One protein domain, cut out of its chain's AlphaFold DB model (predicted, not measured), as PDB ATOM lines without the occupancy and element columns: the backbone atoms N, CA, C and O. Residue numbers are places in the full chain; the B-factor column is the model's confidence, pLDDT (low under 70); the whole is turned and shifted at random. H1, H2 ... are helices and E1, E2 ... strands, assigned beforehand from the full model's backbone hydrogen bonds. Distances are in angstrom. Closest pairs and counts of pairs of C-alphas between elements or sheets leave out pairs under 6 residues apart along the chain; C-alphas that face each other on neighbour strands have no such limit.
ATOM      1  N   ALA A  31      10.779 316.942 -13.234       84.38
ATOM      2  CA  ALA A  31       9.647 316.056 -13.021       84.38
ATOM      3  C   ALA A  31       9.441 315.177 -14.247       84.38
ATOM      4  O   ALA A  31       9.625 315.621 -15.386       84.38
ATOM      5  N   LEU A  32       9.028 313.938 -14.013       87.56
ATOM      6  CA  LEU A  32       8.467 313.104 -15.058       87.56
ATOM      7  C   LEU A  32       7.037 313.573 -15.320       87.56
ATOM      8  O   LEU A  32       6.186 313.532 -14.430       87.56
ATOM      9  N   GLN A  33       6.783 314.010 -16.549       89.12
ATOM     10  CA  GLN A  33       5.438 314.335 -16.995       89.12
ATOM     11  C   GLN A  33       4.696 313.063 -17.402       89.12
ATOM     12  O   GLN A  33       5.217 312.243 -18.157       89.12
ATOM     13  N   THR A  34       3.475 312.929 -16.898       88.50
ATOM     14  CA  THR A  34       2.524 311.867 -17.233       88.50
ATOM     15  C   THR A  34       1.234 312.501 -17.753       88.50
ATOM     16  O   THR A  34       1.073 313.721 -17.674       88.50
ATOM     17  N   ASP A  35       0.316 311.691 -18.273       88.25
ATOM     18  CA  ASP A  35      -0.974 312.194 -18.762       88.25
ATOM     19  C   ASP A  35      -1.874 312.694 -17.613       88.25
ATOM     20  O   ASP A  35      -2.593 313.679 -17.779       88.25
ATOM     21  N   TRP A  36      -1.754 312.093 -16.425       88.62
ATOM     22  CA  TRP A  36      -2.552 312.417 -15.237       88.62
ATOM     23  C   TRP A  36      -1.905 313.457 -14.307       88.62
ATOM     24  O   TRP A  36      -2.569 314.009 -13.423       88.62
ATOM     25  N   GLY A  37      -0.607 313.734 -14.456       89.19
ATOM     26  CA  GLY A  37       0.114 314.567 -13.498       89.19
ATOM     27  C   GLY A  37       1.632 314.611 -13.640       89.19
ATOM     28  O   GLY A  37       2.208 314.322 -14.693       89.19
ATOM     29  N   LEU A  38       2.287 314.999 -12.550       89.69
ATOM     30  CA  LEU A  38       3.740 315.122 -12.439       89.69
ATOM     31  C   LEU A  38       4.257 314.206 -11.335       89.69
ATOM     32  O   LEU A  38       3.675 314.170 -10.254       89.69
ATOM     33  N   VAL A  39       5.375 313.529 -11.596       90.56
ATOM     34  CA  VAL A  39       6.117 312.751 -10.596       90.56
ATOM     35  C   VAL A  39       7.484 313.391 -10.381       90.56
ATOM     36  O   VAL A  39       8.266 313.541 -11.321       90.56
ATOM     37  N   TYR A  40       7.772 313.760  -9.142       89.25
ATOM     38  CA  TYR A  40       9.028 314.347  -8.700       89.25
ATOM     39  C   TYR A  40       9.869 313.293  -7.997       89.25
ATOM     40  O   TYR A  40       9.346 312.458  -7.261       89.25
ATOM     41  N   VAL A  41      11.179 313.353  -8.213       89.38
ATOM     42  CA  VAL A  41      12.149 312.547  -7.474       89.38
ATOM     43  C   VAL A  41      13.200 313.491  -6.921       89.38
ATOM     44  O   VAL A  41      13.805 314.261  -7.669       89.38
ATOM     45  N   GLU A  42      13.417 313.420  -5.619       88.50
ATOM     46  CA  GLU A  42      14.443 314.171  -4.918       88.50
ATOM     47  C   GLU A  42      15.353 313.223  -4.154       88.50
ATOM     48  O   GLU A  42      14.908 312.218  -3.607       88.50
ATOM     49  N   ILE A  43      16.643 313.541  -4.157       88.31
ATOM     50  CA  ILE A  43      17.654 312.803  -3.417       88.31
ATOM     51  C   ILE A  43      18.423 313.833  -2.607       88.31
ATOM     52  O   ILE A  43      19.087 314.702  -3.175       88.31
ATOM     53  N   SER A  44      18.321 313.716  -1.294       86.94
ATOM     54  CA  SER A  44      19.044 314.542  -0.340       86.94
ATOM     55  C   SER A  44      20.137 313.689   0.278       86.94
ATOM     56  O   SER A  44      19.853 312.627   0.828       86.94
ATOM     57  N   ALA A  45      21.384 314.138   0.158       83.00
ATOM     58  CA  ALA A  45      22.491 313.487   0.839       83.00
ATOM     59  C   ALA A  45      22.423 313.806   2.336       83.00
ATOM     60  O   ALA A  45      22.235 314.973   2.696       83.00
ATOM     61  N   GLY A  46      22.573 312.791   3.181       75.38
ATOM     62  CA  GLY A  46      22.686 312.990   4.622       75.38
ATOM     63  C   GLY A  46      23.995 313.702   4.976       75.38
ATOM     64  O   GLY A  46      25.008 313.564   4.280       75.38
ATOM     65  N   GLU A  47      24.003 314.488   6.054       77.62
ATOM     66  CA  GLU A  47      25.247 315.030   6.600       77.62
ATOM     67  C   GLU A  47      25.880 314.027   7.577       77.62
ATOM     68  O   GLU A  47      25.246 313.555   8.515       77.62
ATOM     69  N   ALA A  48      27.172 313.738   7.395       77.12
ATOM     70  CA  ALA A  48      27.953 312.856   8.270       77.12
ATOM     71  C   ALA A  48      27.359 311.440   8.458       77.12
ATOM     72  O   ALA A  48      27.556 310.596   7.587       77.12
ATOM     73  N   ASP A  49      26.720 311.181   9.603       73.00
ATOM     74  CA  ASP A  49      26.135 309.886   9.985       73.00
ATOM     75  C   ASP A  49      24.630 309.797   9.653       73.00
ATOM     76  O   ASP A  49      24.004 308.765   9.916       73.00
ATOM     77  N   ASP A  50      24.044 310.858   9.088       82.25
ATOM     78  CA  ASP A  50      22.644 310.867   8.672       82.25
ATOM     79  C   ASP A  50      22.445 310.068   7.375       82.25
ATOM     80  O   ASP A  50      23.314 310.067   6.495       82.25
ATOM     81  N   PRO A  51      21.300 309.380   7.226       84.75
ATOM     82  CA  PRO A  51      21.010 308.632   6.018       84.75
ATOM     83  C   PRO A  51      20.754 309.568   4.830       84.75
ATOM     84  O   PRO A  51      20.086 310.595   4.960       84.75
ATOM     85  N   ASP A  52      21.205 309.157   3.647       90.00
ATOM     86  CA  ASP A  52      20.686 309.682   2.391       90.00
ATOM     87  C   ASP A  52      19.186 309.389   2.307       90.00
ATOM     88  O   ASP A  52      18.717 308.308   2.683       90.00
ATOM     89  N   VAL A  53      18.432 310.341   1.768       91.31
ATOM     90  CA  VAL A  53      16.979 310.256   1.639       91.31
ATOM     91  C   VAL A  53      16.599 310.381   0.174       91.31
ATOM     92  O   VAL A  53      16.922 311.377  -0.471       91.31
ATOM     93  N   ALA A  54      15.869 309.398  -0.351       92.62
ATOM     94  CA  ALA A  54      15.168 309.520  -1.621       92.62
ATOM     95  C   ALA A  54      13.682 309.754  -1.359       92.62
ATOM     96  O   ALA A  54      13.045 308.991  -0.639       92.62
ATOM     97  N   THR A  55      13.127 310.796  -1.967       91.88
ATOM     98  CA  THR A  55      11.701 311.114  -1.922       91.88
ATOM     99  C   THR A  55      11.121 311.031  -3.330       91.88
ATOM    100  O   THR A  55      11.696 311.573  -4.276       91.88
ATOM    101  N   VAL A  56       9.982 310.359  -3.474       92.00
ATOM    102  CA  VAL A  56       9.191 310.331  -4.706       92.00
ATOM    103  C   VAL A  56       7.805 310.874  -4.402       92.00
ATOM    104  O   VAL A  56       7.072 310.309  -3.598       92.00
ATOM    105  N   GLU A  57       7.440 311.959  -5.068       90.94
ATOM    106  CA  GLU A  57       6.167 312.653  -4.876       90.94
ATOM    107  C   GLU A  57       5.404 312.687  -6.187       90.94
ATOM    108  O   GLU A  57       6.008 312.793  -7.255       90.94
ATOM    109  N   ALA A  58       4.078 312.674  -6.124       89.75
ATOM    110  CA  ALA A  58       3.273 312.932  -7.305       89.75
ATOM    111  C   ALA A  58       2.148 313.919  -7.039       89.75
ATOM    112  O   ALA A  58       1.556 313.931  -5.964       89.75
ATOM    113  N   CYS A  59       1.824 314.714  -8.055       87.12
ATOM    114  CA  CYS A  59       0.729 315.678  -8.036       87.12
ATOM    115  C   CYS A  59      -0.159 315.490  -9.266       87.12
ATOM    116  O   CYS A  59       0.345 315.208 -10.357       87.12
ATOM    117  N   LEU A  60      -1.464 315.715  -9.107       86.31
ATOM    118  CA  LEU A  60      -2.408 315.710 -10.225       86.31
ATOM    119  C   LEU A  60      -2.198 316.923 -11.139       86.31
ATOM    120  O   LEU A  60      -1.830 318.012 -10.689       86.31
ATOM    121  N   ALA A  61      -2.457 316.730 -12.433       84.00
ATOM    122  CA  ALA A  61      -2.593 317.829 -13.386       84.00
ATOM    123  C   ALA A  61      -3.886 318.627 -13.140       84.00
ATOM    124  O   ALA A  61      -3.906 319.853 -13.291       84.00
ATOM    125  N   ASP A  62      -4.943 317.922 -12.738       76.88
ATOM    126  CA  ASP A  62      -6.218 318.496 -12.317       76.88
ATOM    127  C   ASP A  62      -6.102 319.228 -10.974       76.88
ATOM    128  O   ASP A  62      -5.098 319.098 -10.281       76.88
ATOM    129  N   ASP A  63      -7.122 320.012 -10.600       74.12
ATOM    130  CA  ASP A  63      -7.133 320.712  -9.311       74.12
ATOM    131  C   ASP A  63      -7.106 319.694  -8.154       74.12
ATOM    132  O   ASP A  63      -8.114 319.017  -7.920       74.12
ATOM    133  N   PRO A  64      -5.971 319.550  -7.441       67.00
ATOM    134  CA  PRO A  64      -5.834 318.532  -6.408       67.00
ATOM    135  C   PRO A  64      -6.747 318.830  -5.221       67.00
ATOM    136  O   PRO A  64      -7.200 317.894  -4.576       67.00
ATOM    137  N   PHE A  65      -7.089 320.108  -5.011       68.75
ATOM    138  CA  PHE A  65      -7.963 320.599  -3.950       68.75
ATOM    139  C   PHE A  65      -9.437 320.643  -4.351       68.75
ATOM    140  O   PHE A  65     -10.237 321.262  -3.650       68.75
ATOM    141  N   LEU A  66      -9.807 320.028  -5.481       67.69
ATOM    142  CA  LEU A  66     -11.195 319.978  -5.914       67.69
ATOM    143  C   LEU A  66     -12.047 319.345  -4.810       67.69
ATOM    144  O   LEU A  66     -12.017 318.131  -4.603       67.69
ATOM    145  N   GLU A  67     -12.824 320.181  -4.123       68.00
ATOM    146  CA  GLU A  67     -13.830 319.709  -3.186       68.00
ATOM    147  C   GLU A  67     -14.883 318.918  -3.952       68.00
ATOM    148  O   GLU A  67     -15.435 319.378  -4.958       68.00
ATOM    149  N   LEU A  68     -15.211 317.740  -3.438       67.06
ATOM    150  CA  LEU A  68     -16.288 316.927  -3.972       67.06
ATOM    151  C   LEU A  68     -17.572 317.237  -3.190       67.06
ATOM    152  O   LEU A  68     -17.766 316.730  -2.085       67.06
ATOM    153  N   PRO A  69     -18.491 318.066  -3.730       61.66
ATOM    154  CA  PRO A  69     -19.611 318.630  -2.967       61.66
ATOM    155  C   PRO A  69     -20.607 317.581  -2.452       61.66
ATOM    156  O   PRO A  69     -21.414 317.871  -1.574       61.66
ATOM    157  N   HIS A  70     -20.562 316.364  -2.989       65.25
ATOM    158  CA  HIS A  70     -21.381 315.233  -2.560       65.25
ATOM    159  C   HIS A  70     -20.804 314.480  -1.345       65.25
ATOM    160  O   HIS A  70     -21.498 313.636  -0.790       65.25
ATOM    161  N   LEU A  71     -19.587 314.805  -0.894       60.97
ATOM    162  CA  LEU A  71     -19.015 314.339   0.378       60.97
ATOM    163  C   LEU A  71     -19.366 315.260   1.559       60.97
ATOM    164  O   LEU A  71     -18.787 315.155   2.638       60.97
ATOM    165  N   ARG A  72     -20.334 316.165   1.382       61.19
ATOM    166  CA  ARG A  72     -20.837 317.021   2.459       61.19
ATOM    167  C   ARG A  72     -21.788 316.245   3.362       61.19
ATOM    168  O   ARG A  72     -22.745 315.635   2.884       61.19
ATOM    169  N   ARG A  73     -21.569 316.319   4.674       53.44
ATOM    170  CA  ARG A  73     -22.477 315.785   5.693       53.44
ATOM    171  C   ARG A  73     -22.971 316.931   6.564       53.44
ATOM    172  O   ARG A  73     -22.174 317.663   7.125       53.44
ATOM    173  N   ASP A  74     -24.289 317.095   6.649       58.28
ATOM    174  CA  ASP A  74     -24.950 318.076   7.526       58.28
ATOM    175  C   ASP A  74     -24.493 319.544   7.349       58.28
ATOM    176  O   ASP A  74     -24.656 320.367   8.243       58.28
ATOM    177  N   GLY A  75     -23.984 319.898   6.163       51.75
ATOM    178  CA  GLY A  75     -23.469 321.240   5.859       51.75
ATOM    179  C   GLY A  75     -21.953 321.380   6.012       51.75
ATOM    180  O   GLY A  75     -21.402 322.339   5.478       51.75
ATOM    181  N   ASP A  76     -21.292 320.396   6.620       44.94
ATOM    182  CA  ASP A  76     -19.838 320.320   6.719       44.94
ATOM    183  C   ASP A  76     -19.271 319.555   5.516       44.94
ATOM    184  O   ASP A  76     -19.717 318.452   5.176       44.94
ATOM    185  N   THR A  77     -18.287 320.143   4.838       50.72
ATOM    186  CA  THR A  77     -17.469 319.417   3.864       50.72
ATOM    187  C   THR A  77     -16.565 318.473   4.651       50.72
ATOM    188  O   THR A  77     -15.756 318.933   5.453       50.72
ATOM    189  N   VAL A  78     -16.689 317.155   4.450       53.81
ATOM    190  CA  VAL A  78     -15.606 316.239   4.834       53.81
ATOM    191  C   VAL A  78     -14.424 316.696   3.990       53.81
ATOM    192  O   VAL A  78     -14.519 316.611   2.770       53.81
ATOM    193  N   GLY A  79     -13.403 317.287   4.611       53.44
ATOM    194  CA  GLY A  79     -12.283 317.981   3.958       53.44
ATOM    195  C   GLY A  79     -11.353 317.080   3.141       53.44
ATOM    196  O   GLY A  79     -10.150 317.267   3.188       53.44
ATOM    197  N   ALA A  80     -11.904 316.090   2.441       65.50
ATOM    198  CA  ALA A  80     -11.210 315.221   1.519       65.50
ATOM    199  C   ALA A  80     -11.174 315.890   0.147       65.50
ATOM    200  O   ALA A  80     -12.210 316.116  -0.493       65.50
ATOM    201  N   HIS A  81      -9.969 316.194  -0.303       76.50
ATOM    202  CA  HIS A  81      -9.724 316.648  -1.653       76.50
ATOM    203  C   HIS A  81      -9.613 315.463  -2.614       76.50
ATOM    204  O   HIS A  81      -9.466 314.301  -2.219       76.50
ATOM    205  N   LEU A  82      -9.661 315.755  -3.914       78.12
ATOM    206  CA  LEU A  82      -9.445 314.744  -4.946       78.12
ATOM    207  C   LEU A  82      -8.076 314.056  -4.792       78.12
ATOM    208  O   LEU A  82      -7.997 312.847  -5.011       78.12
ATOM    209  N   SER A  83      -7.032 314.792  -4.387       79.75
ATOM    210  CA  SER A  83      -5.709 314.220  -4.101       79.75
ATOM    211  C   SER A  83      -5.759 313.116  -3.052       79.75
ATOM    212  O   SER A  83      -5.167 312.062  -3.256       79.75
ATOM    213  N   ASP A  84      -6.519 313.334  -1.983       79.50
ATOM    214  CA  ASP A  84      -6.540 312.474  -0.798       79.50
ATOM    215  C   ASP A  84      -7.271 311.164  -1.118       79.50
ATOM    216  O   ASP A  84      -6.863 310.070  -0.734       79.50
ATOM    217  N   LEU A  85      -8.337 311.260  -1.916       82.06
ATOM    218  CA  LEU A  85      -9.104 310.103  -2.371       82.06
ATOM    219  C   LEU A  85      -8.323 309.254  -3.368       82.06
ATOM    220  O   LEU A  85      -8.353 308.027  -3.281       82.06
ATOM    221  N   VAL A  86      -7.635 309.896  -4.315       86.12
ATOM    222  CA  VAL A  86      -6.765 309.190  -5.260       86.12
ATOM    223  C   VAL A  86      -5.595 308.563  -4.504       86.12
ATOM    224  O   VAL A  86      -5.307 307.387  -4.715       86.12
ATOM    225  N   GLY A  87      -4.985 309.298  -3.572       87.62
ATOM    226  CA  GLY A  87      -3.899 308.821  -2.721       87.62
ATOM    227  C   GLY A  87      -4.267 307.581  -1.921       87.62
ATOM    228  O   GLY A  87      -3.571 306.574  -2.008       87.62
ATOM    229  N   ALA A  88      -5.425 307.581  -1.263       82.81
ATOM    230  CA  ALA A  88      -5.906 306.415  -0.523       82.81
ATOM    231  C   ALA A  88      -6.126 305.176  -1.414       82.81
ATOM    232  O   ALA A  88      -5.879 304.040  -1.001       82.81
ATOM    233  N   VAL A  89      -6.597 305.363  -2.654       86.50
ATOM    234  CA  VAL A  89      -6.744 304.252  -3.611       86.50
ATOM    235  C   VAL A  89      -5.375 303.748  -4.074       86.50
ATOM    236  O   VAL A  89      -5.193 302.536  -4.204       86.50
ATOM    237  N   LEU A  90      -4.418 304.650  -4.299       89.50
ATOM    238  CA  LEU A  90      -3.044 304.301  -4.660       89.50
ATOM    239  C   LEU A  90      -2.344 303.533  -3.538       89.50
ATOM    240  O   LEU A  90      -1.708 302.520  -3.818       89.50
ATOM    241  N   GLU A  91      -2.507 303.963  -2.289       88.19
ATOM    242  CA  GLU A  91      -1.984 303.275  -1.108       88.19
ATOM    243  C   GLU A  91      -2.568 301.870  -0.976       88.19
ATOM    244  O   GLU A  91      -1.831 300.897  -0.822       88.19
ATOM    245  N   TYR A  92      -3.882 301.726  -1.158       84.75
ATOM    246  CA  TYR A  92      -4.526 300.414  -1.167       84.75
ATOM    247  C   TYR A  92      -4.012 299.492  -2.289       84.75
ATOM    248  O   TYR A  92      -4.014 298.269  -2.139       84.75
ATOM    249  N   GLN A  93      -3.579 300.059  -3.418       86.50
ATOM    250  CA  GLN A  93      -2.993 299.325  -4.546       86.50
ATOM    251  C   GLN A  93      -1.458 299.298  -4.526       86.50
ATOM    252  O   GLN A  93      -0.840 298.910  -5.526       86.50
ATOM    253  N   ALA A  94      -0.824 299.710  -3.425       86.00
ATOM    254  CA  ALA A  94       0.618 299.618  -3.269       86.00
ATOM    255  C   ALA A  94       1.065 298.154  -3.394       86.00
ATOM    256  O   ALA A  94       0.491 297.247  -2.788       86.00
ATOM    257  N   ASP A  95       2.088 297.920  -4.215       81.81
ATOM    258  CA  ASP A  95       2.693 296.596  -4.346       81.81
ATOM    259  C   ASP A  95       3.664 296.358  -3.183       81.81
ATOM    260  O   ASP A  95       4.428 297.255  -2.826       81.81
ATOM    261  N   GLU A  96       3.688 295.134  -2.654       85.06
ATOM    262  CA  GLU A  96       4.674 294.662  -1.674       85.06
ATOM    263  C   GLU A  96       6.113 294.956  -2.132       85.06
ATOM    264  O   GLU A  96       6.959 295.358  -1.337       85.06
ATOM    265  N   ALA A  97       6.354 294.912  -3.448       84.19
ATOM    266  CA  ALA A  97       7.641 295.241  -4.057       84.19
ATOM    267  C   ALA A  97       8.131 296.687  -3.815       84.19
ATOM    268  O   ALA A  97       9.321 296.948  -3.991       84.19
ATOM    269  N   LEU A  98       7.252 297.639  -3.468       89.25
ATOM    270  CA  LEU A  98       7.668 298.986  -3.052       89.25
ATOM    271  C   LEU A  98       8.324 298.940  -1.671       89.25
ATOM    272  O   LEU A  98       9.400 299.502  -1.480       89.25
ATOM    273  N   PHE A  99       7.695 298.225  -0.739       88.69
ATOM    274  CA  PHE A  99       8.172 298.076   0.632       88.69
ATOM    275  C   PHE A  99       9.444 297.227   0.691       88.69
ATOM    276  O   PHE A  99      10.391 297.596   1.378       88.69
ATOM    277  N   ASP A 100       9.520 296.164  -0.114       88.88
ATOM    278  CA  ASP A 100      10.737 295.352  -0.271       88.88
ATOM    279  C   ASP A 100      11.921 296.160  -0.824       88.88
ATOM    280  O   ASP A 100      13.079 295.832  -0.567       88.88
ATOM    281  N   ALA A 101      11.644 297.220  -1.592       87.62
ATOM    282  CA  ALA A 101      12.660 298.145  -2.082       87.62
ATOM    283  C   ALA A 101      13.060 299.207  -1.039       87.62
ATOM    284  O   ALA A 101      13.932 300.023  -1.325       87.62
ATOM    285  N   GLY A 102      12.452 299.203   0.152       89.56
ATOM    286  CA  GLY A 102      12.737 300.146   1.234       89.56
ATOM    287  C   GLY A 102      11.956 301.460   1.157       89.56
ATOM    288  O   GLY A 102      12.324 302.410   1.845       89.56
ATOM    289  N   LEU A 103      10.906 301.540   0.329       92.88
ATOM    290  CA  LEU A 103      10.010 302.699   0.297       92.88
ATOM    291  C   LEU A 103       8.939 302.571   1.374       92.88
ATOM    292  O   LEU A 103       8.307 301.527   1.511       92.88
ATOM    293  N   SER A 104       8.673 303.666   2.070       91.69
ATOM    294  CA  SER A 104       7.533 303.818   2.966       91.69
ATOM    295  C   SER A 104       6.643 304.968   2.510       91.69
ATOM    296  O   SER A 104       7.130 305.950   1.946       91.69
ATOM    297  N   TRP A 105       5.347 304.867   2.797       90.06
ATOM    298  CA  TRP A 105       4.432 305.997   2.678       90.06
ATOM    299  C   TRP A 105       4.789 307.061   3.712       90.06
ATOM    300  O   TRP A 105       5.085 306.746   4.864       90.06
ATOM    301  N   ALA A 106       4.795 308.312   3.274       85.75
ATOM    302  CA  ALA A 106       4.896 309.475   4.131       85.75
ATOM    303  C   ALA A 106       3.617 310.295   4.007       85.75
ATOM    304  O   ALA A 106       3.002 310.352   2.939       85.75
ATOM    305  N   ASP A 107       3.259 310.931   5.113       74.31
ATOM    306  CA  ASP A 107       2.134 311.850   5.193       74.31
ATOM    307  C   ASP A 107       2.311 313.025   4.210       74.31
ATOM    308  O   ASP A 107       3.430 313.501   3.973       74.31
ATOM    309  N   ASN A 108       1.209 313.452   3.598       68.38
ATOM    310  CA  ASN A 108       1.163 314.453   2.538       68.38
ATOM    311  C   ASN A 108      -0.007 315.452   2.655       68.38
ATOM    312  O   ASN A 108      -0.260 316.180   1.685       68.38
ATOM    313  N   ASP A 109      -0.649 315.536   3.826       60.34
ATOM    314  CA  ASP A 109      -1.891 316.285   4.087       60.34
ATOM    315  C   ASP A 109      -1.899 317.759   3.601       60.34
ATOM    316  O   ASP A 109      -2.943 318.289   3.214       60.34
ATOM    317  N   ASP A 110      -0.740 318.427   3.526       57.56
ATOM    318  CA  ASP A 110      -0.672 319.881   3.296       57.56
ATOM    319  C   ASP A 110      -0.283 320.320   1.870       57.56
ATOM    320  O   ASP A 110      -0.333 321.508   1.537       57.56
ATOM    321  N   THR A 111       0.109 319.399   0.985       62.19
ATOM    322  CA  THR A 111       0.857 319.775  -0.240       62.19
ATOM    323  C   THR A 111       0.175 319.426  -1.560       62.19
ATOM    324  O   THR A 111       0.756 319.641  -2.629       62.19
ATOM    325  N   ALA A 112      -1.076 318.949  -1.523       67.94
ATOM    326  CA  ALA A 112      -1.835 318.555  -2.718       67.94
ATOM    327  C   ALA A 112      -1.182 317.420  -3.537       67.94
ATOM    328  O   ALA A 112      -1.481 317.216  -4.722       67.94
ATOM    329  N   GLN A 113      -0.255 316.696  -2.916       80.88
ATOM    330  CA  GLN A 113       0.349 315.498  -3.475       80.88
ATOM    331  C   GLN A 113      -0.664 314.354  -3.387       80.88
ATOM    332  O   GLN A 113      -1.403 314.254  -2.417       80.88
ATOM    333  N   VAL A 114      -0.693 313.467  -4.379       87.25
ATOM    334  CA  VAL A 114      -1.463 312.213  -4.285       87.25
ATOM    335  C   VAL A 114      -0.714 311.149  -3.501       87.25
ATOM    336  O   VAL A 114      -1.332 310.285  -2.902       87.25
ATOM    337  N   PHE A 115       0.614 311.196  -3.499       90.06
ATOM    338  CA  PHE A 115       1.429 310.368  -2.626       90.06
ATOM    339  C   PHE A 115       2.781 311.020  -2.381       90.06
ATOM    340  O   PHE A 115       3.287 311.773  -3.223       90.06
ATOM    341  N   ARG A 116       3.390 310.622  -1.266       91.50
ATOM    342  CA  ARG A 116       4.799 310.821  -0.964       91.50
ATOM    343  C   ARG A 116       5.386 309.496  -0.492       91.50
ATOM    344  O   ARG A 116       4.933 308.922   0.492       91.50
ATOM    345  N   LEU A 117       6.385 309.000  -1.213       93.44
ATOM    346  CA  LEU A 117       7.161 307.823  -0.834       93.44
ATOM    347  C   LEU A 117       8.558 308.262  -0.418       93.44
ATOM    348  O   LEU A 117       9.164 309.104  -1.082       93.44
ATOM    349  N   VAL A 118       9.079 307.670   0.650       93.56
ATOM    350  CA  VAL A 118      10.407 307.984   1.179       93.56
ATOM    351  C   VAL A 118      11.203 306.698   1.352       93.56
ATOM    352  O   VAL A 118      10.665 305.688   1.791       93.56
ATOM    353  N   ALA A 119      12.481 306.732   0.990       94.19
ATOM    354  CA  ALA A 119      13.451 305.687   1.282       94.19
ATOM    355  C   ALA A 119      14.682 306.302   1.945       94.19
ATOM    356  O   ALA A 119      15.121 307.391   1.569       94.19
ATOM    357  N   TYR A 120      15.253 305.570   2.896       92.38
ATOM    358  CA  TYR A 120      16.444 305.965   3.641       92.38
ATOM    359  C   TYR A 120      17.580 304.990   3.350       92.38
ATOM    360  O   TYR A 120      17.355 303.780   3.278       92.38
ATOM    361  N   SER A 121      18.802 305.494   3.187       89.88
ATOM    362  CA  SER A 121      19.977 304.626   3.163       89.88
ATOM    363  C   SER A 121      20.192 303.975   4.525       89.88
ATOM    364  O   SER A 121      19.999 304.618   5.559       89.88
ATOM    365  N   GLU A 122      20.718 302.754   4.548       84.56
ATOM    366  CA  GLU A 122      21.331 302.235   5.771       84.56
ATOM    367  C   GLU A 122      22.693 302.906   6.026       84.56
ATOM    368  O   GLU A 122      23.398 303.252   5.073       84.56
ATOM    369  N   PRO A 123      23.126 303.048   7.295       79.62
ATOM    370  CA  PRO A 123      24.438 303.594   7.617       79.62
ATOM    371  C   PRO A 123      25.568 302.888   6.854       79.62
ATOM    372  O   PRO A 123      25.767 301.676   6.966       79.62
ATOM    373  N   GLY A 124      26.326 303.662   6.078       76.94
ATOM    374  CA  GLY A 124      27.456 303.165   5.290       76.94
ATOM    375  C   GLY A 124      27.089 302.391   4.018       76.94
ATOM    376  O   GLY A 124      27.989 301.836   3.384       76.94
ATOM    377  N   GLN A 125      25.813 302.357   3.619       84.19
ATOM    378  CA  GLN A 125      25.362 301.756   2.363       84.19
ATOM    379  C   GLN A 125      24.640 302.797   1.502       84.19
ATOM    380  O   GLN A 125      23.722 303.439   1.990       84.19
ATOM    381  N   PRO A 126      24.995 302.972   0.219       85.44
ATOM    382  CA  PRO A 126      24.272 303.899  -0.644       85.44
ATOM    383  C   PRO A 126      22.864 303.383  -0.963       85.44
ATOM    384  O   PRO A 126      22.651 302.175  -1.079       85.44
ATOM    385  N   LEU A 127      21.924 304.301  -1.201       88.75
ATOM    386  CA  LEU A 127      20.591 303.965  -1.710       88.75
ATOM    387  C   LEU A 127      20.671 303.231  -3.059       88.75
ATOM    388  O   LEU A 127      21.311 303.707  -4.004       88.75
ATOM    389  N   ASP A 128      19.945 302.117  -3.201       91.06
ATOM    390  CA  ASP A 128      19.742 301.470  -4.504       91.06
ATOM    391  C   ASP A 128      18.680 302.216  -5.324       91.06
ATOM    392  O   ASP A 128      17.538 301.783  -5.489       91.06
ATOM    393  N   LEU A 129      19.079 303.355  -5.888       90.25
ATOM    394  CA  LEU A 129      18.211 304.196  -6.713       90.25
ATOM    395  C   LEU A 129      17.644 303.456  -7.939       90.25
ATOM    396  O   LEU A 129      16.545 303.767  -8.399       90.25
ATOM    397  N   ASN A 130      18.367 302.465  -8.472       90.88
ATOM    398  CA  ASN A 130      17.895 301.682  -9.614       90.88
ATOM    399  C   ASN A 130      16.803 300.691  -9.202       90.88
ATOM    400  O   ASN A 130      15.824 300.522  -9.938       90.88
ATOM    401  N   GLY A 131      16.972 300.032  -8.054       91.00
ATOM    402  CA  GLY A 131      15.958 299.179  -7.443       91.00
ATOM    403  C   GLY A 131      14.686 299.963  -7.139       91.00
ATOM    404  O   GLY A 131      13.614 299.603  -7.632       91.00
ATOM    405  N   LEU A 132      14.833 301.099  -6.449       91.81
ATOM    406  CA  LEU A 132      13.745 302.023  -6.117       91.81
ATOM    407  C   LEU A 132      12.993 302.492  -7.369       91.81
ATOM    408  O   LEU A 132      11.781 302.303  -7.484       91.81
ATOM    409  N   GLY A 133      13.714 303.030  -8.357       91.31
ATOM    410  CA  GLY A 133      13.111 303.519  -9.597       91.31
ATOM    411  C   GLY A 133      12.385 302.422 -10.383       91.31
ATOM    412  O   GLY A 133      11.328 302.664 -10.967       91.31
ATOM    413  N   ARG A 134      12.901 301.186 -10.366       93.69
ATOM    414  CA  ARG A 134      12.240 300.038 -11.000       93.69
ATOM    415  C   ARG A 134      10.972 299.630 -10.257       93.69
ATOM    416  O   ARG A 134       9.987 299.317 -10.923       93.69
ATOM    417  N   ALA A 135      10.993 299.610  -8.926       94.06
ATOM    418  CA  ALA A 135       9.824 299.282  -8.115       94.06
ATOM    419  C   ALA A 135       8.700 300.299  -8.355       94.06
ATOM    420  O   ALA A 135       7.609 299.907  -8.778       94.06
ATOM    421  N   VAL A 136       9.007 301.597  -8.235       93.00
ATOM    422  CA  VAL A 136       8.062 302.695  -8.495       93.00
ATOM    423  C   VAL A 136       7.543 302.650  -9.929       93.00
ATOM    424  O   VAL A 136       6.334 302.638 -10.147       93.00
ATOM    425  N   GLY A 137       8.430 302.559 -10.923       92.19
ATOM    426  CA  GLY A 137       8.029 302.542 -12.329       92.19
ATOM    427  C   GLY A 137       7.154 301.338 -12.687       92.19
ATOM    428  O   GLY A 137       6.213 301.460 -13.467       92.19
ATOM    429  N   ARG A 138       7.421 300.167 -12.096       93.12
ATOM    430  CA  ARG A 138       6.615 298.959 -12.317       93.12
ATOM    431  C   ARG A 138       5.270 299.031 -11.611       93.12
ATOM    432  O   ARG A 138       4.302 298.488 -12.135       93.12
ATOM    433  N   TRP A 139       5.220 299.611 -10.415       93.38
ATOM    434  CA  TRP A 139       3.973 299.887  -9.711       93.38
ATOM    435  C   TRP A 139       3.113 300.846 -10.536       93.38
ATOM    436  O   TRP A 139       2.088 300.406 -11.045       93.38
ATOM    437  N   LEU A 140       3.594 302.061 -10.816       91.00
ATOM    438  CA  LEU A 140       2.863 303.063 -11.603       91.00
ATOM    439  C   LEU A 140       2.457 302.553 -12.991       91.00
ATOM    440  O   LEU A 140       1.328 302.761 -13.414       91.00
ATOM    441  N   GLY A 141       3.336 301.824 -13.685       90.56
ATOM    442  CA  GLY A 141       3.053 301.292 -15.022       90.56
ATOM    443  C   GLY A 141       1.967 300.209 -15.081       90.56
ATOM    444  O   GLY A 141       1.585 299.800 -16.175       90.56
ATOM    445  N   ARG A 142       1.490 299.708 -13.933       90.50
ATOM    446  CA  ARG A 142       0.356 298.773 -13.843       90.50
ATOM    447  C   ARG A 142      -0.955 299.451 -13.457       90.50
ATOM    448  O   ARG A 142      -1.994 298.800 -13.542       90.50
ATOM    449  N   LEU A 143      -0.906 300.704 -13.015       89.31
ATOM    450  CA  LEU A 143      -2.077 301.436 -12.558       89.31
ATOM    451  C   LEU A 143      -2.699 302.212 -13.716       89.31
ATOM    452  O   LEU A 143      -2.000 302.809 -14.530       89.31
ATOM    453  N   ASP A 144      -4.025 302.240 -13.740       90.44
ATOM    454  CA  ASP A 144      -4.795 303.153 -14.581       90.44
ATOM    455  C   ASP A 144      -5.197 304.368 -13.733       90.44
ATOM    456  O   ASP A 144      -6.296 304.432 -13.182       90.44
ATOM    457  N   VAL A 145      -4.242 305.280 -13.529       88.94
ATOM    458  CA  VAL A 145      -4.416 306.436 -12.631       88.94
ATOM    459  C   VAL A 145      -5.502 307.381 -13.156       88.94
ATOM    460  O   VAL A 145      -6.280 307.903 -12.365       88.94
ATOM    461  N   ASP A 146      -5.628 307.538 -14.475       88.56
ATOM    462  CA  ASP A 146      -6.701 308.326 -15.090       88.56
ATOM    463  C   ASP A 146      -8.085 307.754 -14.761       88.56
ATOM    464  O   ASP A 146      -8.981 308.485 -14.329       88.56
ATOM    465  N   ALA A 147      -8.263 306.432 -14.884       87.88
ATOM    466  CA  ALA A 147      -9.511 305.789 -14.484       87.88
ATOM    467  C   ALA A 147      -9.778 305.914 -12.975       87.88
ATOM    468  O   ALA A 147     -10.937 306.031 -12.574       87.88
ATOM    469  N   MET A 148      -8.737 305.915 -12.133       88.56
ATOM    470  CA  MET A 148      -8.884 306.155 -10.692       88.56
ATOM    471  C   MET A 148      -9.355 307.579 -10.401       88.56
ATOM    472  O   MET A 148     -10.302 307.748  -9.637       88.56
ATOM    473  N   ILE A 149      -8.747 308.587 -11.033       86.88
ATOM    474  CA  ILE A 149      -9.147 309.996 -10.896       86.88
ATOM    475  C   ILE A 149     -10.613 310.163 -11.291       86.88
ATOM    476  O   ILE A 149     -11.393 310.757 -10.543       86.88
ATOM    477  N   GLU A 150     -11.006 309.606 -12.437       86.19
ATOM    478  CA  GLU A 150     -12.391 309.669 -12.895       86.19
ATOM    479  C   GLU A 150     -13.327 308.948 -11.920       86.19
ATOM    480  O   GLU A 150     -14.352 309.501 -11.527       86.19
ATOM    481  N   ALA A 151     -12.957 307.758 -11.441       84.06
ATOM    482  CA  ALA A 151     -13.746 307.037 -10.452       84.06
ATOM    483  C   ALA A 151     -13.921 307.846  -9.158       84.06
ATOM    484  O   ALA A 151     -15.041 307.926  -8.661       84.06
ATOM    485  N   CYS A 152     -12.871 308.489  -8.640       82.38
ATOM    486  CA  CYS A 152     -12.927 309.319  -7.434       82.38
ATOM    487  C   CYS A 152     -13.867 310.529  -7.570       82.38
ATOM    488  O   CYS A 152     -14.338 311.037  -6.558       82.38
ATOM    489  N   ARG A 153     -14.196 310.965  -8.792       80.50
ATOM    490  CA  ARG A 153     -15.177 312.038  -9.046       80.50
ATOM    491  C   ARG A 153     -16.623 311.557  -9.046       80.50
ATOM    492  O   ARG A 153     -17.536 312.377  -8.924       80.50
ATOM    493  N   GLN A 154     -16.842 310.255  -9.211       80.44
ATOM    494  CA  GLN A 154     -18.174 309.683  -9.344       80.44
ATOM    495  C   GLN A 154     -18.764 309.329  -7.964       80.44
ATOM    496  O   GLN A 154     -18.166 308.549  -7.216       80.44
ATOM    497  N   PRO A 155     -19.977 309.814  -7.626       70.12
ATOM    498  CA  PRO A 155     -20.613 309.554  -6.329       70.12
ATOM    499  C   PRO A 155     -20.767 308.066  -5.976       70.12
ATOM    500  O   PRO A 155     -20.653 307.680  -4.813       70.12
ATOM    501  N   GLU A 156     -21.013 307.214  -6.973       70.19
ATOM    502  CA  GLU A 156     -21.213 305.770  -6.786       70.19
ATOM    503  C   GLU A 156     -19.921 305.054  -6.353       70.19
ATOM    504  O   GLU A 156     -19.949 304.130  -5.535       70.19
ATOM    505  N   SER A 157     -18.774 305.521  -6.846       66.81
ATOM    506  CA  SER A 157     -17.453 304.989  -6.505       66.81
ATOM    507  C   SER A 157     -17.034 305.371  -5.086       66.81
ATOM    508  O   SER A 157     -16.373 304.592  -4.397       66.81
ATOM    509  N   LEU A 158     -17.472 306.530  -4.592       62.31
ATOM    510  CA  LEU A 158     -17.119 307.008  -3.255       62.31
ATOM    511  C   LEU A 158     -17.758 306.193  -2.137       62.31
ATOM    512  O   LEU A 158     -17.121 305.973  -1.112       62.31
ATOM    513  N   ALA A 159     -18.944 305.619  -2.362       61.50
ATOM    514  CA  ALA A 159     -19.521 304.632  -1.445       61.50
ATOM    515  C   ALA A 159     -18.627 303.383  -1.288       61.50
ATOM    516  O   ALA A 159     -18.663 302.698  -0.261       61.50
ATOM    517  N   THR A 160     -17.804 303.078  -2.296       62.47
ATOM    518  CA  THR A 160     -16.796 302.015  -2.232       62.47
ATOM    519  C   THR A 160     -15.518 302.481  -1.541       62.47
ATOM    520  O   THR A 160     -14.991 301.738  -0.713       62.47
ATOM    521  N   ILE A 161     -15.071 303.713  -1.787       59.97
ATOM    522  CA  ILE A 161     -13.887 304.305  -1.144       59.97
ATOM    523  C   ILE A 161     -14.104 304.512   0.363       59.97
ATOM    524  O   ILE A 161     -13.231 304.155   1.146       59.97
ATOM    525  N   SER A 162     -15.290 304.944   0.814       56.84
ATOM    526  CA  SER A 162     -15.607 305.035   2.253       56.84
ATOM    527  C   SER A 162     -15.477 303.690   2.979       56.84
ATOM    528  O   SER A 162     -15.154 303.651   4.164       56.84
ATOM    529  N   ARG A 163     -15.692 302.572   2.274       56.91
ATOM    530  CA  ARG A 163     -15.476 301.225   2.815       56.91
ATOM    531  C   ARG A 163     -13.987 300.901   2.951       56.91
ATOM    532  O   ARG A 163     -13.608 300.272   3.928       56.91
ATOM    533  N   ILE A 164     -13.169 301.332   1.989       54.19
ATOM    534  CA  ILE A 164     -11.708 301.165   1.999       54.19
ATOM    535  C   ILE A 164     -11.100 302.006   3.130       54.19
ATOM    536  O   ILE A 164     -10.409 301.458   3.981       54.19
ATOM    537  N   LEU A 165     -11.461 303.289   3.224       54.84
ATOM    538  CA  LEU A 165     -11.025 304.192   4.299       54.84
ATOM    539  C   LEU A 165     -11.488 303.719   5.691       54.84
ATOM    540  O   LEU A 165     -10.730 303.757   6.660       54.84
ATOM    541  N   GLY A 166     -12.710 303.182   5.798       53.97
ATOM    542  CA  GLY A 166     -13.199 302.542   7.026       53.97
ATOM    543  C   GLY A 166     -12.446 301.256   7.402       53.97
ATOM    544  O   GLY A 166     -12.373 300.894   8.576       53.97
ATOM    545  N   CYS A 167     -11.863 300.555   6.422       42.88
ATOM    546  CA  CYS A 167     -11.024 299.381   6.659       42.88
ATOM    547  C   CYS A 167      -9.585 299.752   7.042       42.88
ATOM    548  O   CYS A 167      -9.032 299.079   7.910       42.88
ATOM    549  N   LEU A 168      -9.007 300.806   6.455       41.81
ATOM    550  CA  LEU A 168      -7.658 301.295   6.785       41.81
ATOM    551  C   LEU A 168      -7.596 301.839   8.222       41.81
ATOM    552  O   LEU A 168      -6.796 301.360   9.020       41.81
ATOM    553  N   SER A 169      -8.567 302.670   8.614       44.44
ATOM    554  CA  SER A 169      -8.731 303.137  10.007       44.44
ATOM    555  C   SER A 169      -8.957 302.006  11.026       44.44
ATOM    556  O   SER A 169      -8.646 302.137  12.208       44.44
ATOM    557  N   SER A 170      -9.476 300.854  10.584       36.47
ATOM    558  CA  SER A 170      -9.639 299.660  11.427       36.47
ATOM    559  C   SER A 170      -8.384 298.776  11.497       36.47
ATOM    560  O   SER A 170      -8.303 297.912  12.376       36.47
TER     561      SER A 170
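This is residues 31 to 170 of the 189 residues of an uncharacterized protein of Cupriavidus sp. USMAA2-4 (UniProt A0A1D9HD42). A twisted antiparallel sheet of five strands forms a long wall, with H3 running along one face and the other face bare of named helices. H1 packs at the end of the sheet where E3 ends and E5 begins; H4 and H5 extend from H1 beyond that end, and the long stretch of residues 61 to 81 loops out there too. The printed part has 140 residues with five named helices and five named strands, in the order E1, E2, E3, H1, H2, E4, E5, H3, H4, H5; the sheet's order is E1, E2, E3, E5, E4, and the class is mixed, helices and strands. By its radius of gyration of the C-alphas, 16.4 A, the whole is compact, yet its spans of 54 by 27 by 26 A only just give it the outline of a rod.

The sheet holds E1, residues 31 to 33; E2, residues 37 to 44, 23.1 A long from first to last C-alpha; E3, residues 53 to 60, 23.4 A; E5, residues 113 to 120, 20.0 A; and E4, residues 103 to 106, 9.3 A. E1 begins at C-alpha 31, (9.647, 316.056, -13.021). The helices are H1, residues 82 to 92, 15.6 A; H2, residues 96 to 100; H3, residues 129 to 140, 16.1 A, beginning at C-alpha 129, (18.211, 304.196, -6.713); H4, residues 145 to 153, 12.7 A; and H5, residues 155 to 170, 23.1 A. H5 ends at C-alpha 170, (-9.639, 299.660, 11.427).

E1, E2 and E3 form a meander, each strand the antiparallel neighbour of the one before. N 32 and O 39 of the hairpin E1 and E2 are 2.8 A apart, within hydrogen-bond range, as are N 40 and O 57 of the hairpin E2 and E3, at 2.8 A. E3 and E5 are antiparallel at 170 degrees, with N 56 and O 117 2.8 A apart. The hairpin E4 and E5 has N 104 and O 118 2.9 A apart; E1 and E4 are the edge strands. E3, H1 and H2, and E4 make a split strand-helix-strand unit, two strands running the same way with E5 between them, and its crossover is right-handed. The sheet with H1 and H3 makes two layers, helices on one face of a sheet. H3 is on the sheet at a height of 9.9 A, over E5 and, only just, over E3 with 3 of its C-alphas; it runs along the strands, at 25 degrees to E5 on the local plane. H1 is only just at the sheet's level, with a height of 3.5 A; its closest C-alphas to E5 are those of Gly 87 and Val 114, 4.5 A apart. H2 only grazes the sheet with residues 96 to 99 and touches H3, the closest C-alphas being those of Leu 98 and Ala 135, 5.5 A. H4 touches H1 at a steep tilt of 58 degrees, opposite ways, closest at the C-alphas of Val 86 and Ile 149, 6.2 A. H5 touches H1 with residues 161 to 165 alone, closest at the C-alphas of Ala 88 and Leu 165, 7.4 A. H4 and H5 only just touch, with 3 pairs of C-alphas within 8 A, and only at the corner by their link, closest at the C-alphas of Ala 151 and Ser 157, 5.8 A. H5 is not on the sheet. In H1, H2, H3 and H4 every O i to N i+4 pair is within hydrogen-bond range; in H5, 8 of 12 are.

The two C-alphas farthest apart, those of Asp 74 and Gly 124, are 54.5 A apart. The printed part has no cut, and the link from E3 to H1, 21 residues, is long. Mean pLDDT of the printed part is 79.3; residues 64 to 80, 108 to 112 and 157 to 170 are under 70.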